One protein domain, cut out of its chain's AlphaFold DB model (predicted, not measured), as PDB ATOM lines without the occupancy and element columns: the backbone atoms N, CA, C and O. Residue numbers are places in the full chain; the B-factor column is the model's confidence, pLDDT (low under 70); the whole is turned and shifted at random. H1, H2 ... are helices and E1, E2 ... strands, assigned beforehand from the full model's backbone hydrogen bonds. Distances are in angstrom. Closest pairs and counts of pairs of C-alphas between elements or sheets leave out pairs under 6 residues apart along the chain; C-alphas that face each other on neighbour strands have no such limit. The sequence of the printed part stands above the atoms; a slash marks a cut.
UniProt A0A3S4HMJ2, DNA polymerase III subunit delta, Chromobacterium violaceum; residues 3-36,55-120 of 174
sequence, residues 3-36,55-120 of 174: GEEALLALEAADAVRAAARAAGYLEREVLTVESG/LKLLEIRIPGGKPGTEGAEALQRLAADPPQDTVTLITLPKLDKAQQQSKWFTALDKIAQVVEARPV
ATOM      1  N   GLY A   3      37.558  38.376  43.243       72.31
ATOM      2  CA  GLY A   3      36.384  38.034  44.052       72.31
ATOM      3  C   GLY A   3      35.112  38.807  43.723       72.31
ATOM      4  O   GLY A   3      35.131  39.730  42.914       72.31
ATOM      5  N   GLU A   4      34.006  38.373  44.330       66.38
ATOM      6  CA  GLU A   4      32.666  38.976  44.182       66.38
ATOM      7  C   GLU A   4      32.407  40.073  45.222       66.38
ATOM      8  O   GLU A   4      31.608  40.974  44.975       66.38
ATOM      9  N   GLU A   5      33.085  40.028  46.372       71.50
ATOM     10  CA  GLU A   5      32.875  40.999  47.446       71.50
ATOM     11  C   GLU A   5      33.741  42.248  47.233       71.50
ATOM     12  O   GLU A   5      34.919  42.294  47.608       71.50
ATOM     13  N   ALA A   6      33.146  43.271  46.616       70.12
ATOM     14  CA  ALA A   6      33.827  44.510  46.248       70.12
ATOM     15  C   ALA A   6      34.455  45.223  47.454       70.12
ATOM     16  O   ALA A   6      35.561  45.751  47.342       70.12
ATOM     17  N   LEU A   7      33.798  45.202  48.621       73.00
ATOM     18  CA  LEU A   7      34.317  45.864  49.818       73.00
ATOM     19  C   LEU A   7      35.605  45.202  50.323       73.00
ATOM     20  O   LEU A   7      36.564  45.894  50.651       73.00
ATOM     21  N   LEU A   8      35.649  43.867  50.356       70.88
ATOM     22  CA  LEU A   8      36.837  43.127  50.790       70.88
ATOM     23  C   LEU A   8      37.997  43.288  49.806       70.88
ATOM     24  O   LEU A   8      39.144  43.416  50.230       70.88
ATOM     25  N   ALA A   9      37.709  43.313  48.503       71.06
ATOM     26  CA  ALA A   9      38.721  43.589  47.490       71.06
ATOM     27  C   ALA A   9      39.298  45.008  47.642       71.06
ATOM     28  O   ALA A   9      40.514  45.186  47.586       71.06
ATOM     29  N   LEU A  10      38.447  46.008  47.900       75.75
ATOM     30  CA  LEU A  10      38.880  47.387  48.137       75.75
ATOM     31  C   LEU A  10      39.730  47.514  49.405       75.75
ATOM     32  O   LEU A  10      40.813  48.086  49.344       75.75
ATOM     33  N   GLU A  11      39.301  46.925  50.521       76.69
ATOM     34  CA  GLU A  11      40.069  46.954  51.772       76.69
ATOM     35  C   GLU A  11      41.419  46.246  51.645       76.69
ATOM     36  O   GLU A  11      42.433  46.750  52.131       76.69
ATOM     37  N   ALA A  12      41.463  45.104  50.953       74.31
ATOM     38  CA  ALA A  12      42.715  44.413  50.669       74.31
ATOM     39  C   ALA A  12      43.635  45.273  49.788       74.31
ATOM     40  O   ALA A  12      44.830  45.376  50.065       74.31
ATOM     41  N   ALA A  13      43.091  45.927  48.758       76.81
ATOM     42  CA  ALA A  13      43.848  46.845  47.914       76.81
ATOM     43  C   ALA A  13      44.389  48.038  48.706       76.81
ATOM     44  O   ALA A  13      45.554  48.394  48.550       76.81
ATOM     45  N   ASP A  14      43.588  48.625  49.591       81.19
ATOM     46  CA  ASP A  14      44.006  49.752  50.421       81.19
ATOM     47  C   ASP A  14      45.068  49.360  51.447       81.19
ATOM     48  O   ASP A  14      46.030  50.109  51.638       81.19
ATOM     49  N   ALA A  15      44.973  48.166  52.035       73.88
ATOM     50  CA  ALA A  15      46.015  47.625  52.899       73.88
ATOM     51  C   ALA A  15      47.342  47.451  52.138       73.88
ATOM     52  O   ALA A  15      48.392  47.871  52.628       73.88
ATOM     53  N   VAL A  16      47.298  46.913  50.913       79.94
ATOM     54  CA  VAL A  16      48.485  46.781  50.050       79.94
ATOM     55  C   VAL A  16      49.051  48.153  49.678       79.94
ATOM     56  O   VAL A  16      50.257  48.361  49.784       79.94
ATOM     57  N   ARG A  17      48.206  49.125  49.314       84.25
ATOM     58  CA  ARG A  17      48.636  50.502  49.008       84.25
ATOM     59  C   ARG A  17      49.269  51.197  50.210       84.25
ATOM     60  O   ARG A  17      50.222  51.955  50.053       84.25
ATOM     61  N   ALA A  18      48.721  51.008  51.409       79.12
ATOM     62  CA  ALA A  18      49.278  51.574  52.633       79.12
ATOM     63  C   ALA A  18      50.648  50.959  52.952       79.12
ATOM     64  O   ALA A  18      51.591  51.691  53.242       79.12
ATOM     65  N   ALA A  19      50.772  49.637  52.815       73.25
ATOM     66  CA  ALA A  19      52.026  48.916  52.997       73.25
ATOM     67  C   ALA A  19      53.097  49.336  51.983       73.25
ATOM     68  O   ALA A  19      54.226  49.631  52.367       73.25
ATOM     69  N   ALA A  20      52.731  49.429  50.702       79.31
ATOM     70  CA  ALA A  20      53.624  49.865  49.635       79.31
ATOM     71  C   ALA A  20      54.152  51.283  49.911       79.31
ATOM     72  O   ALA A  20      55.360  51.504  49.906       79.31
ATOM     73  N   ARG A  21      53.272  52.225  50.276       82.81
ATOM     74  CA  ARG A  21      53.689  53.584  50.658       82.81
ATOM     75  C   ARG A  21      54.633  53.594  51.861       82.81
ATOM     76  O   ARG A  21      55.630  54.306  51.835       82.81
ATOM     77  N   ALA A  22      54.357  52.791  52.890       78.06
ATOM     78  CA  ALA A  22      55.230  52.674  54.058       78.06
ATOM     79  C   ALA A  22      56.607  52.070  53.720       78.06
ATOM     80  O   ALA A  22      57.596  52.406  54.366       78.06
ATOM     81  N   ALA A  23      56.681  51.217  52.695       75.00
ATOM     82  CA  ALA A  23      57.916  50.631  52.182       75.00
ATOM     83  C   ALA A  23      58.666  51.529  51.174       75.00
ATOM     84  O   ALA A  23      59.697  51.115  50.652       75.00
ATOM     85  N   GLY A  24      58.178  52.746  50.903       82.69
ATOM     86  CA  GLY A  24      58.833  53.713  50.016       82.69
ATOM     87  C   GLY A  24      58.369  53.681  48.557       82.69
ATOM     88  O   GLY A  24      58.936  54.396  47.736       82.69
ATOM     89  N   TYR A  25      57.326  52.911  48.228       83.81
ATOM     90  CA  TYR A  25      56.684  52.931  46.910       83.81
ATOM     91  C   TYR A  25      55.774  54.160  46.804       83.81
ATOM     92  O   TYR A  25      54.601  54.125  47.189       83.81
ATOM     93  N   LEU A  26      56.347  55.276  46.356       82.62
ATOM     94  CA  LEU A  26      55.660  56.569  46.284       82.62
ATOM     95  C   LEU A  26      54.990  56.803  44.930       82.62
ATOM     96  O   LEU A  26      54.004  57.537  44.853       82.62
ATOM     97  N   GLU A  27      55.495  56.165  43.879       86.56
ATOM     98  CA  GLU A  27      54.901  56.251  42.553       86.56
ATOM     99  C   GLU A  27      53.794  55.218  42.397       86.56
ATOM    100  O   GLU A  27      53.949  54.060  42.781       86.56
ATOM    101  N   ARG A  28      52.665  55.642  41.824       88.81
ATOM    102  CA  ARG A  28      51.538  54.758  41.534       88.81
ATOM    103  C   ARG A  28      51.115  54.907  40.088       88.81
ATOM    104  O   ARG A  28      50.677  55.978  39.676       88.81
ATOM    105  N   GLU A  29      51.140  53.794  39.380       89.62
ATOM    106  CA  GLU A  29      50.680  53.667  38.005       89.62
ATOM    107  C   GLU A  29      49.492  52.705  37.976       89.62
ATOM    108  O   GLU A  29      49.523  51.661  38.622       89.62
ATOM    109  N   VAL A  30      48.412  53.070  37.285       91.69
ATOM    110  CA  VAL A  30      47.186  52.262  37.234       91.69
ATOM    111  C   VAL A  30      46.837  51.980  35.782       91.69
ATOM    112  O   VAL A  30      46.483  52.895  35.044       91.69
ATOM    113  N   LEU A  31      46.877  50.709  35.398       91.25
ATOM    114  CA  LEU A  31      46.479  50.211  34.088       91.25
ATOM    115  C   LEU A  31      45.110  49.541  34.204       91.25
ATOM    116  O   LEU A  31      44.955  48.542  34.909       91.25
ATOM    117  N   THR A  32      44.105  50.093  33.526       91.06
ATOM    118  CA  THR A  32      42.759  49.505  33.480       91.06
ATOM    119  C   THR A  32      42.543  48.859  32.120       91.06
ATOM    120  O   THR A  32      42.534  49.532  31.097       91.06
ATOM    121  N   VAL A  33      42.390  47.539  32.125       90.19
ATOM    122  CA  VAL A  33      42.238  46.714  30.931       90.19
ATOM    123  C   VAL A  33      40.780  46.731  30.490       90.19
ATOM    124  O   VAL A  33      39.927  46.031  31.042       90.19
ATOM    125  N   GLU A  34      40.515  47.536  29.473       87.75
ATOM    126  CA  GLU A  34      39.234  47.629  28.780       87.75
ATOM    127  C   GLU A  34      39.308  46.974  27.391       87.75
ATOM    128  O   GLU A  34      40.344  46.451  26.972       87.75
ATOM    129  N   SER A  35      38.190  46.957  26.663       83.00
ATOM    130  CA  SER A  35      38.172  46.467  25.282       83.00
ATOM    131  C   SER A  35      39.111  47.299  24.407       83.00
ATOM    132  O   SER A  35      38.905  48.502  24.271       83.00
ATOM    133  N   GLY A  36      40.110  46.657  23.799       82.62
ATOM    134  CA  GLY A  36      41.126  47.343  22.995       82.62
ATOM    135  C   GLY A  36      42.274  47.947  23.808       82.62
ATOM    136  O   GLY A  36      43.013  48.769  23.276       82.62
ATOM    137  N   LEU A  55      60.757  53.528  43.855       83.44
ATOM    138  CA  LEU A  55      59.972  52.312  43.949       83.44
ATOM    139  C   LEU A  55      58.550  52.604  43.450       83.44
ATOM    140  O   LEU A  55      57.922  53.583  43.875       83.44
ATOM    141  N   LYS A  56      58.031  51.746  42.566       87.31
ATOM    142  CA  LYS A  56      56.742  51.956  41.889       87.31
ATOM    143  C   LYS A  56      55.694  50.910  42.258       87.31
ATOM    144  O   LYS A  56      55.960  49.713  42.293       87.31
ATOM    145  N   LEU A  57      54.472  51.355  42.516       87.88
ATOM    146  CA  LEU A  57      53.297  50.506  42.662       87.88
ATOM    147  C   LEU A  57      52.529  50.476  41.334       87.88
ATOM    148  O   LEU A  57      51.916  51.471  40.952       87.88
ATOM    149  N   LEU A  58      52.538  49.330  40.657       89.38
ATOM    150  CA  LEU A  58      51.794  49.096  39.421       89.38
ATOM    151  C   LEU A  58      50.473  48.379  39.727       89.38
ATOM    152  O   LEU A  58      50.461  47.217  40.124       89.38
ATOM    153  N   GLU A  59      49.339  49.045  39.536       90.50
ATOM    154  CA  GLU A  59      48.015  48.439  39.672       90.50
ATOM    155  C   GLU A  59      47.468  48.033  38.304       90.50
ATOM    156  O   GLU A  59      47.271  48.881  37.441       90.50
ATOM    157  N   ILE A  60      47.140  46.756  38.120       91.12
ATOM    158  CA  ILE A  60      46.511  46.245  36.899       91.12
ATOM    159  C   ILE A  60      45.077  45.853  37.234       91.12
ATOM    160  O   ILE A  60      44.841  44.960  38.047       91.12
ATOM    161  N   ARG A  61      44.098  46.509  36.620       90.75
ATOM    162  CA  ARG A  61      42.670  46.259  36.839       90.75
ATOM    163  C   ARG A  61      42.091  45.613  35.600       90.75
ATOM    164  O   ARG A  61      42.103  46.217  34.539       90.75
ATOM    165  N   ILE A  62      41.564  44.404  35.732       89.69
ATOM    166  CA  ILE A  62      40.976  43.661  34.615       89.69
ATOM    167  C   ILE A  62      39.500  43.430  34.945       89.69
ATOM    168  O   ILE A  62      39.149  42.340  35.398       89.69
ATOM    169  N   PRO A  63      38.621  44.435  34.761       84.31
ATOM    170  CA  PRO A  63      37.202  44.336  35.112       84.31
ATOM    171  C   PRO A  63      36.482  43.181  34.403       84.31
ATOM    172  O   PRO A  63      35.582  42.581  34.979       84.31
ATOM    173  N   GLY A  64      36.908  42.811  33.188       81.38
ATOM    174  CA  GLY A  64      36.340  41.681  32.445       81.38
ATOM    175  C   GLY A  64      36.836  40.296  32.883       81.38
ATOM    176  O   GLY A  64      36.376  39.288  32.351       81.38
ATOM    177  N   GLY A  65      37.816  40.211  33.791       81.44
ATOM    178  CA  GLY A  65      38.420  38.949  34.253       81.44
ATOM    179  C   GLY A  65      39.192  38.156  33.193       81.44
ATOM    180  O   GLY A  65      39.773  37.115  33.497       81.44
ATOM    181  N   LYS A  66      39.199  38.621  31.942       85.19
ATOM    182  CA  LYS A  66      39.792  37.938  30.797       85.19
ATOM    183  C   LYS A  66      40.804  38.870  30.137       85.19
ATOM    184  O   LYS A  66      40.389  39.841  29.515       85.19
ATOM    185  N   PRO A  67      42.108  38.577  30.244       84.44
ATOM    186  CA  PRO A  67      43.143  39.388  29.610       84.44
ATOM    187  C   PRO A  67      43.269  39.153  28.089       84.44
ATOM    188  O   PRO A  67      44.037  39.837  27.424       84.44
ATOM    189  N   GLY A  68      42.526  38.198  27.515       87.56
ATOM    190  CA  GLY A  68      42.685  37.800  26.109       87.56
ATOM    191  C   GLY A  68      44.008  37.066  25.855       87.56
ATOM    192  O   GLY A  68      44.700  36.687  26.800       87.56
ATOM    193  N   THR A  69      44.348  36.833  24.586       89.00
ATOM    194  CA  THR A  69      45.588  36.130  24.203       89.00
ATOM    195  C   THR A  69      46.820  36.986  24.480       89.00
ATOM    196  O   THR A  69      47.714  36.550  25.200       89.00
ATOM    197  N   GLU A  70      46.827  38.226  23.986       89.12
ATOM    198  CA  GLU A  70      47.943  39.164  24.161       89.12
ATOM    199  C   GLU A  70      48.208  39.457  25.640       89.12
ATOM    200  O   GLU A  70      49.344  39.372  26.107       89.12
ATOM    201  N   GLY A  71      47.152  39.693  26.420       88.06
ATOM    202  CA  GLY A  71      47.296  39.912  27.851       88.06
ATOM    203  C   GLY A  71      47.714  38.676  28.626       88.06
ATOM    204  O   GLY A  71      48.484  38.785  29.577       88.06
ATOM    205  N   ALA A  72      47.265  37.484  28.225       90.19
ATOM    206  CA  ALA A  72      47.753  36.251  28.830       90.19
ATOM    207  C   ALA A  72      49.262  36.075  28.609       90.19
ATOM    208  O   ALA A  72      49.943  35.592  29.514       90.19
ATOM    209  N   GLU A  73      49.798  36.458  27.448       91.69
ATOM    210  CA  GLU A  73      51.243  36.458  27.200       91.69
ATOM    211  C   GLU A  73      51.968  37.534  28.009       91.69
ATOM    212  O   GLU A  73      52.977  37.237  28.648       91.69
ATOM    213  N   ALA A  74      51.447  38.763  28.040       90.69
ATOM    214  CA  ALA A  74      52.053  39.863  28.787       90.69
ATOM    215  C   ALA A  74      52.125  39.560  30.295       90.69
ATOM    216  O   ALA A  74      53.162  39.758  30.926       90.69
ATOM    217  N   LEU A  75      51.064  38.979  30.865       90.00
ATOM    218  CA  LEU A  75      51.038  38.535  32.262       90.00
ATOM    219  C   LEU A  75      51.991  37.362  32.531       90.00
ATOM    220  O   LEU A  75      52.566  37.281  33.614       90.00
ATOM    221  N   GLN A  76      52.187  36.460  31.566       90.31
ATOM    222  CA  GLN A  76      53.193  35.397  31.687       90.31
ATOM    223  C   GLN A  76      54.615  35.959  31.665       90.31
ATOM    224  O   GLN A  76      55.448  35.495  32.438       90.31
ATOM    225  N   ARG A  77      54.891  36.970  30.830       89.12
ATOM    226  CA  ARG A  77      56.189  37.665  30.816       89.12
ATOM    227  C   ARG A  77      56.446  38.380  32.138       89.12
ATOM    228  O   ARG A  77      57.506  38.178  32.718       89.12
ATOM    229  N   LEU A  78      55.448  39.098  32.660       87.44
ATOM    230  CA  LEU A  78      55.498  39.697  33.997       87.44
ATOM    231  C   LEU A  78      55.820  38.652  35.077       87.44
ATOM    232  O   LEU A  78      56.585  38.925  35.996       87.44
ATOM    233  N   ALA A  79      55.232  37.456  34.979       86.44
ATOM    234  CA  ALA A  79      55.489  36.383  35.932       86.44
ATOM    235  C   ALA A  79      56.892  35.767  35.801       86.44
ATOM    236  O   ALA A  79      57.445  35.278  36.785       86.44
ATOM    237  N   ALA A  80      57.447  35.760  34.588       87.25
ATOM    238  CA  ALA A  80      58.766  35.210  34.304       87.25
ATOM    239  C   ALA A  80      59.897  36.150  34.743       87.25
ATOM    240  O   ALA A  80      60.894  35.672  35.282       87.25
ATOM    241  N   ASP A  81      59.731  37.458  34.539       84.38
ATOM    242  CA  ASP A  81      60.726  38.477  34.884       84.38
ATOM    243  C   ASP A  81      60.069  39.681  35.582       84.38
ATOM    244  O   ASP A  81      59.805  40.714  34.961       84.38
ATOM    245  N   PRO A  82      59.722  39.548  36.876       81.12
ATOM    246  CA  PRO A  82      59.117  40.640  37.621       81.12
ATOM    247  C   PRO A  82      60.160  41.734  37.932       81.12
ATOM    248  O   PRO A  82      61.223  41.426  38.490       81.12
ATOM    249  N   PRO A  83      59.852  43.020  37.669       81.38
ATOM    250  CA  PRO A  83      60.758  44.115  37.993       81.38
ATOM    251  C   PRO A  83      61.008  44.179  39.507       81.38
ATOM    252  O   PRO A  83      60.069  44.183  40.300       81.38
ATOM    253  N   GLN A  84      62.276  44.250  39.924       77.94
ATOM    254  CA  GLN A  84      62.658  44.210  41.348       77.94
ATOM    255  C   GLN A  84      62.157  45.430  42.140       77.94
ATOM    256  O   GLN A  84      61.859  45.319  43.331       77.94
ATOM    257  N   ASP A  85      62.028  46.571  41.464       81.50
ATOM    258  CA  ASP A  85      61.680  47.862  42.065       81.50
ATOM    259  C   ASP A  85      60.184  48.187  41.931       81.50
ATOM    260  O   ASP A  85      59.734  49.275  42.295       81.50
ATOM    261  N   THR A  86      59.393  47.241  41.413       83.50
ATOM    262  CA  THR A  86      57.955  47.413  41.192       83.50
ATOM    263  C   THR A  86      57.148  46.392  41.977       83.50
ATOM    264  O   THR A  86      57.367  45.186  41.889       83.50
ATOM    265  N   VAL A  87      56.158  46.873  42.723       84.62
ATOM    266  CA  VAL A  87      55.128  46.021  43.324       84.62
ATOM    267  C   VAL A  87      53.924  46.019  42.409       84.62
ATOM    268  O   VAL A  87      53.358  47.076  42.139       84.62
ATOM    269  N   THR A  88      53.503  44.836  41.968       86.38
ATOM    270  CA  THR A  88      52.348  44.705  41.077       86.38
ATOM    271  C   THR A  88      51.113  44.226  41.831       86.38
ATOM    272  O   THR A  88      51.106  43.162  42.450       86.38
ATOM    273  N   LEU A  89      50.032  44.998  41.743       85.94
ATOM    274  CA  LEU A  89      48.726  44.684  42.307       85.94
ATOM    275  C   LEU A  89      47.721  44.405  41.190       85.94
ATOM    276  O   LEU A  89      47.199  45.324  40.566       85.94
ATOM    277  N   ILE A  90      47.401  43.131  40.968       88.50
ATOM    278  CA  ILE A  90      46.410  42.732  39.961       88.50
ATOM    279  C   ILE A  90      45.038  42.588  40.623       88.50
ATOM    280  O   ILE A  90      44.887  41.817  41.573       88.50
ATOM    281  N   THR A  91      44.038  43.304  40.118       86.44
ATOM    282  CA  THR A  91      42.647  43.265  40.583       86.44
ATOM    283  C   THR A  91      41.751  42.716  39.486       86.44
ATOM    284  O   THR A  91      41.692  43.258  38.383       86.44
ATOM    285  N   LEU A  92      41.053  41.631  39.803       87.31
ATOM    286  CA  LEU A  92      40.184  40.890  38.896       87.31
ATOM    287  C   LEU A  92      38.800  40.702  39.545       87.31
ATOM    288  O   LEU A  92      38.709  40.658  40.776       87.31
ATOM    289  N   PRO A  93      37.722  40.536  38.759       85.12
ATOM    290  CA  PRO A  93      36.481  39.955  39.259       85.12
ATOM    291  C   PRO A  93      36.712  38.487  39.638       85.12
ATOM    292  O   PRO A  93      37.800  37.936  39.448       85.12
ATOM    293  N   LYS A  94      35.684  37.817  40.160       82.31
ATOM    294  CA  LYS A  94      35.753  36.374  40.405       82.31
ATOM    295  C   LYS A  94      36.119  35.614  39.134       82.31
ATOM    296  O   LYS A  94      35.489  35.769  38.092       82.31
ATOM    297  N   LEU A  95      37.132  34.767  39.274       81.25
ATOM    298  CA  LEU A  95      37.589  33.863  38.234       81.25
ATOM    299  C   LEU A  95      36.917  32.506  38.389       81.25
ATOM    300  O   LEU A  95      36.831  31.966  39.497       81.25
ATOM    301  N   ASP A  96      36.488  31.934  37.271       83.88
ATOM    302  CA  ASP A  96      36.038  30.550  37.225       83.88
ATOM    303  C   ASP A  96      37.221  29.564  37.361       83.88
ATOM    304  O   ASP A  96      38.399  29.938  37.339       83.88
ATOM    305  N   LYS A  97      36.915  28.270  37.517       83.44
ATOM    306  CA  LYS A  97      37.948  27.230  37.660       83.44
ATOM    307  C   LYS A  97      38.843  27.105  36.421       83.44
ATOM    308  O   LYS A  97      40.023  26.807  36.572       83.44
ATOM    309  N   ALA A  98      38.311  27.329  35.219       85.00
ATOM    310  CA  ALA A  98      39.079  27.214  33.981       85.00
ATOM    311  C   ALA A  98      40.090  28.365  33.848       85.00
ATOM    312  O   ALA A  98      41.237  28.153  33.458       85.00
ATOM    313  N   GLN A  99      39.700  29.574  34.248       83.62
ATOM    314  CA  GLN A  99      40.563  30.746  34.317       83.62
ATOM    315  C   GLN A  99      41.647  30.575  35.380       83.62
ATOM    316  O   GLN A  99      42.800  30.901  35.111       83.62
ATOM    317  N   GLN A 100      41.324  30.002  36.542       83.56
ATOM    318  CA  GLN A 100      42.329  29.688  37.567       83.56
ATOM    319  C   GLN A 100      43.335  28.619  37.101       83.56
ATOM    320  O   GLN A 100      44.492  28.639  37.500       83.56
ATOM    321  N   GLN A 101      42.935  27.709  36.211       86.62
ATOM    322  CA  GLN A 101      43.822  26.692  35.626       86.62
ATOM    323  C   GLN A 101      44.594  27.177  34.390       86.62
ATOM    324  O   GLN A 101      45.406  26.442  33.826       86.62
ATOM    325  N   SER A 102      44.351  28.408  33.943       89.38
ATOM    326  CA  SER A 102      45.018  28.960  32.770       89.38
ATOM    327  C   SER A 102      46.520  29.158  33.003       89.38
ATOM    328  O   SER A 102      46.988  29.377  34.124       89.38
ATOM    329  N   LYS A 103      47.302  29.123  31.919       89.62
ATOM    330  CA  LYS A 103      48.764  29.291  31.985       89.62
ATOM    331  C   LYS A 103      49.179  30.634  32.588       89.62
ATOM    332  O   LYS A 103      50.123  30.682  33.366       89.62
ATOM    333  N   TRP A 104      48.464  31.711  32.267       89.81
ATOM    334  CA  TRP A 104      48.773  33.041  32.794       89.81
ATOM    335  C   TRP A 104      48.493  33.144  34.294       89.81
ATOM    336  O   TRP A 104      49.315  33.683  35.030       89.81
ATOM    337  N   PHE A 105      47.382  32.572  34.765       87.00
ATOM    338  CA  PHE A 105      47.043  32.612  36.183       87.00
ATOM    339  C   PHE A 105      47.983  31.729  36.999       87.00
ATOM    340  O   PHE A 105      48.534  32.176  37.997       87.00
ATOM    341  N   THR A 106      48.233  30.501  36.539       88.12
ATOM    342  CA  THR A 106      49.154  29.569  37.209       88.12
ATOM    343  C   THR A 106      50.607  30.051  37.199       88.12
ATOM    344  O   THR A 106      51.357  29.724  38.115       88.12
ATOM    345  N   ALA A 107      51.031  30.834  36.200       86.81
ATOM    346  CA  ALA A 107      52.338  31.491  36.212       86.81
ATOM    347  C   ALA A 107      52.419  32.567  37.307       86.81
ATOM    348  O   ALA A 107      53.393  32.599  38.056       86.81
ATOM    349  N   LEU A 108      51.379  33.397  37.442       83.25
ATOM    350  CA  LEU A 108      51.304  34.416  38.490       83.25
ATOM    351  C   LEU A 108      51.184  33.802  39.888       83.25
ATOM    352  O   LEU A 108      51.878  34.244  40.793       83.25
ATOM    353  N   ASP A 109      50.366  32.768  40.068       81.00
ATOM    354  CA  ASP A 109      50.153  32.089  41.357       81.00
ATOM    355  C   ASP A 109      51.453  31.508  41.947       81.00
ATOM    356  O   ASP A 109      51.629  31.445  43.160       81.00
ATOM    357  N   LYS A 110      52.427  31.155  41.097       76.06
ATOM    358  CA  LYS A 110      53.749  30.683  41.545       76.06
ATOM    359  C   LYS A 110      54.605  31.768  42.194       76.06
ATOM    360  O   LYS A 110      55.452  31.440  43.022       76.06
ATOM    361  N   ILE A 111      54.441  33.026  41.784       76.19
ATOM    362  CA  ILE A 111      55.294  34.140  42.228       76.19
ATOM    363  C   ILE A 111      54.553  35.149  43.112       76.19
ATOM    364  O   ILE A 111      55.185  35.901  43.852       76.19
ATOM    365  N   ALA A 112      53.223  35.178  43.039       74.75
ATOM    366  CA  ALA A 112      52.374  36.168  43.674       74.75
ATOM    367  C   ALA A 112      51.508  35.536  44.765       74.75
ATOM    368  O   ALA A 112      51.072  34.393  44.669       74.75
ATOM    369  N   GLN A 113      51.184  36.323  45.790       74.06
ATOM    370  CA  GLN A 113      50.177  35.921  46.763       74.06
ATOM    371  C   GLN A 113      48.780  36.180  46.196       74.06
ATOM    372  O   GLN A 113      48.342  37.326  46.062       74.06
ATOM    373  N   VAL A 114      48.048  35.107  45.915       74.00
ATOM    374  CA  VAL A 114      46.645  35.201  45.516       74.00
ATOM    375  C   VAL A 114      45.768  35.400  46.754       74.00
ATOM    376  O   VAL A 114      45.907  34.705  47.763       74.00
ATOM    377  N   VAL A 115      44.873  36.386  46.675       73.31
ATOM    378  CA  VAL A 115      43.841  36.676  47.679       73.31
ATOM    379  C   VAL A 115      42.487  36.594  46.989       73.31
ATOM    380  O   VAL A 115      42.223  37.353  46.049       73.31
ATOM    381  N   GLU A 116      41.651  35.674  47.461       74.88
ATOM    382  CA  GLU A 116      40.284  35.497  46.986       74.88
ATOM    383  C   GLU A 116      39.309  36.234  47.917       74.88
ATOM    384  O   GLU A 116      39.130  35.853  49.074       74.88
ATOM    385  N   ALA A 117      38.666  37.291  47.417       72.31
ATOM    386  CA  ALA A 117      37.612  38.012  48.127       72.31
ATOM    387  C   ALA A 117      36.283  37.246  47.992       72.31
ATOM    388  O   ALA A 117      35.422  37.572  47.168       72.31
ATOM    389  N   ARG A 118      36.155  36.166  48.773       63.06
ATOM    390  CA  ARG A 118      34.937  35.351  48.827       63.06
ATOM    391  C   ARG A 118      33.796  36.125  49.500       63.06
ATOM    392  O   ARG A 118      34.054  36.828  50.479       63.06
ATOM    393  N   PRO A 119      32.549  35.981  49.018       57.91
ATOM    394  CA  PRO A 119      31.395  36.523  49.720       57.91
ATOM    395  C   PRO A 119      31.295  35.876  51.102       57.91
ATOM    396  O   PRO A 119      31.387  34.655  51.231       57.91
ATOM    397  N   VAL A 120      31.113  36.698  52.135       59.28
ATOM    398  CA  VAL A 120      30.922  36.207  53.506       59.28
ATOM    399  C   VAL A 120      29.561  35.522  53.571       59.28
ATOM    400  O   VAL A 120      28.528  36.149  53.319       59.28
TER     401      VAL A 120
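AT A GLANCE: This is residues 3 to 36 and 55 to 120 of the 174 residues of the protein "DNA polymerase III subunit delta" of Chromobacterium violaceum (UniProt A0A3S4HMJ2). A small sheet of three parallel strands has one long helix, H1, over one face and running along the strands, while two further helices, H2 and H4, lie side by side past the sheet's E3 edge and are not on it. The short helix H3 is near H4, and after H4 residues 112 to 120 hold no named element. The printed part has 100 residues with four named helices and three named strands, in the order H1, E1, E2, H2, E3, H3, H4; the sheet order is E1, E2, E3 and the class is mixed, helices and strands. It is compact, with a radius of gyration of the C-alphas of 13.4 A, and spans 36 by 35 by 27 A.

IN THESE COORDINATES: H1 takes residues 6 to 22, beginning at C-alpha 6 at (33.827, 44.510, 46.248) and measuring 24.2 A. E1, residues 25 to 32, measures 19.6 A. After the cut, E2 takes residues 55 to 61, 19.7 A long, with C-alpha 55 at (59.972, 52.312, 43.949). H2, residues 68 to 80, measures 18.2 A. E3 is residues 86 to 91, 15.9 A long. H3 is residues 97 to 100, and H4, residues 103 to 111 and 13.1 A long, ends at C-alpha 111 at (55.294, 34.140, 42.228).

HOW THE PARTS SIT: H1 is on the sheet at a height over the sheet of 9.4 A, two layers with the helix on one face. It lies over E1 and E2, and only just not over E3, on which 2 of its C-alphas fall. On the local plane its line and that of E2 stand at 2 degrees. Its closest C-alphas to E2 are those of Ala 20 and Leu 57, 7.0 A apart. E1 and E2 are parallel at 21 degrees, with N 29 and O 57 within hydrogen-bond range at 2.9 A. E2 and E3 are parallel at 17 degrees, with N 58 and O 87 at 2.8 A. E2, H2 and E3 form a strand-helix-strand unit, two parallel neighbour strands with a helix between them in the chain, and its crossover is right-handed. H2 and H4 touch, the closest C-alphas being those of Gln 76 and Trp 104 at 5.1 A, with a shallow tilt of 24 degrees, the same way. H3 and H4 are close but not clearly touching, the closest C-alphas being those of Gln 100 and Thr 106 at 6.8 A. H1 is apart from H2, H3 and H4. Every O i to N i+4 pair is within hydrogen-bond range in H1 and H2, and 4 of 5 are in H4; H3 is too short for such a pair.

THE WHOLE: The C-alphas farthest apart are those of Gly 24 and Ala 98, at 36.7 A. Residues 37 to 54 are not printed, and C-alphas 36 and 55 are 28.6 A apart across the cut. Of the links that are printed whole, E2 to H2 is short and the others are tight. Mean pLDDT of the printed part is 82.4, and residue 4 and residues 118 to 120 are under 70.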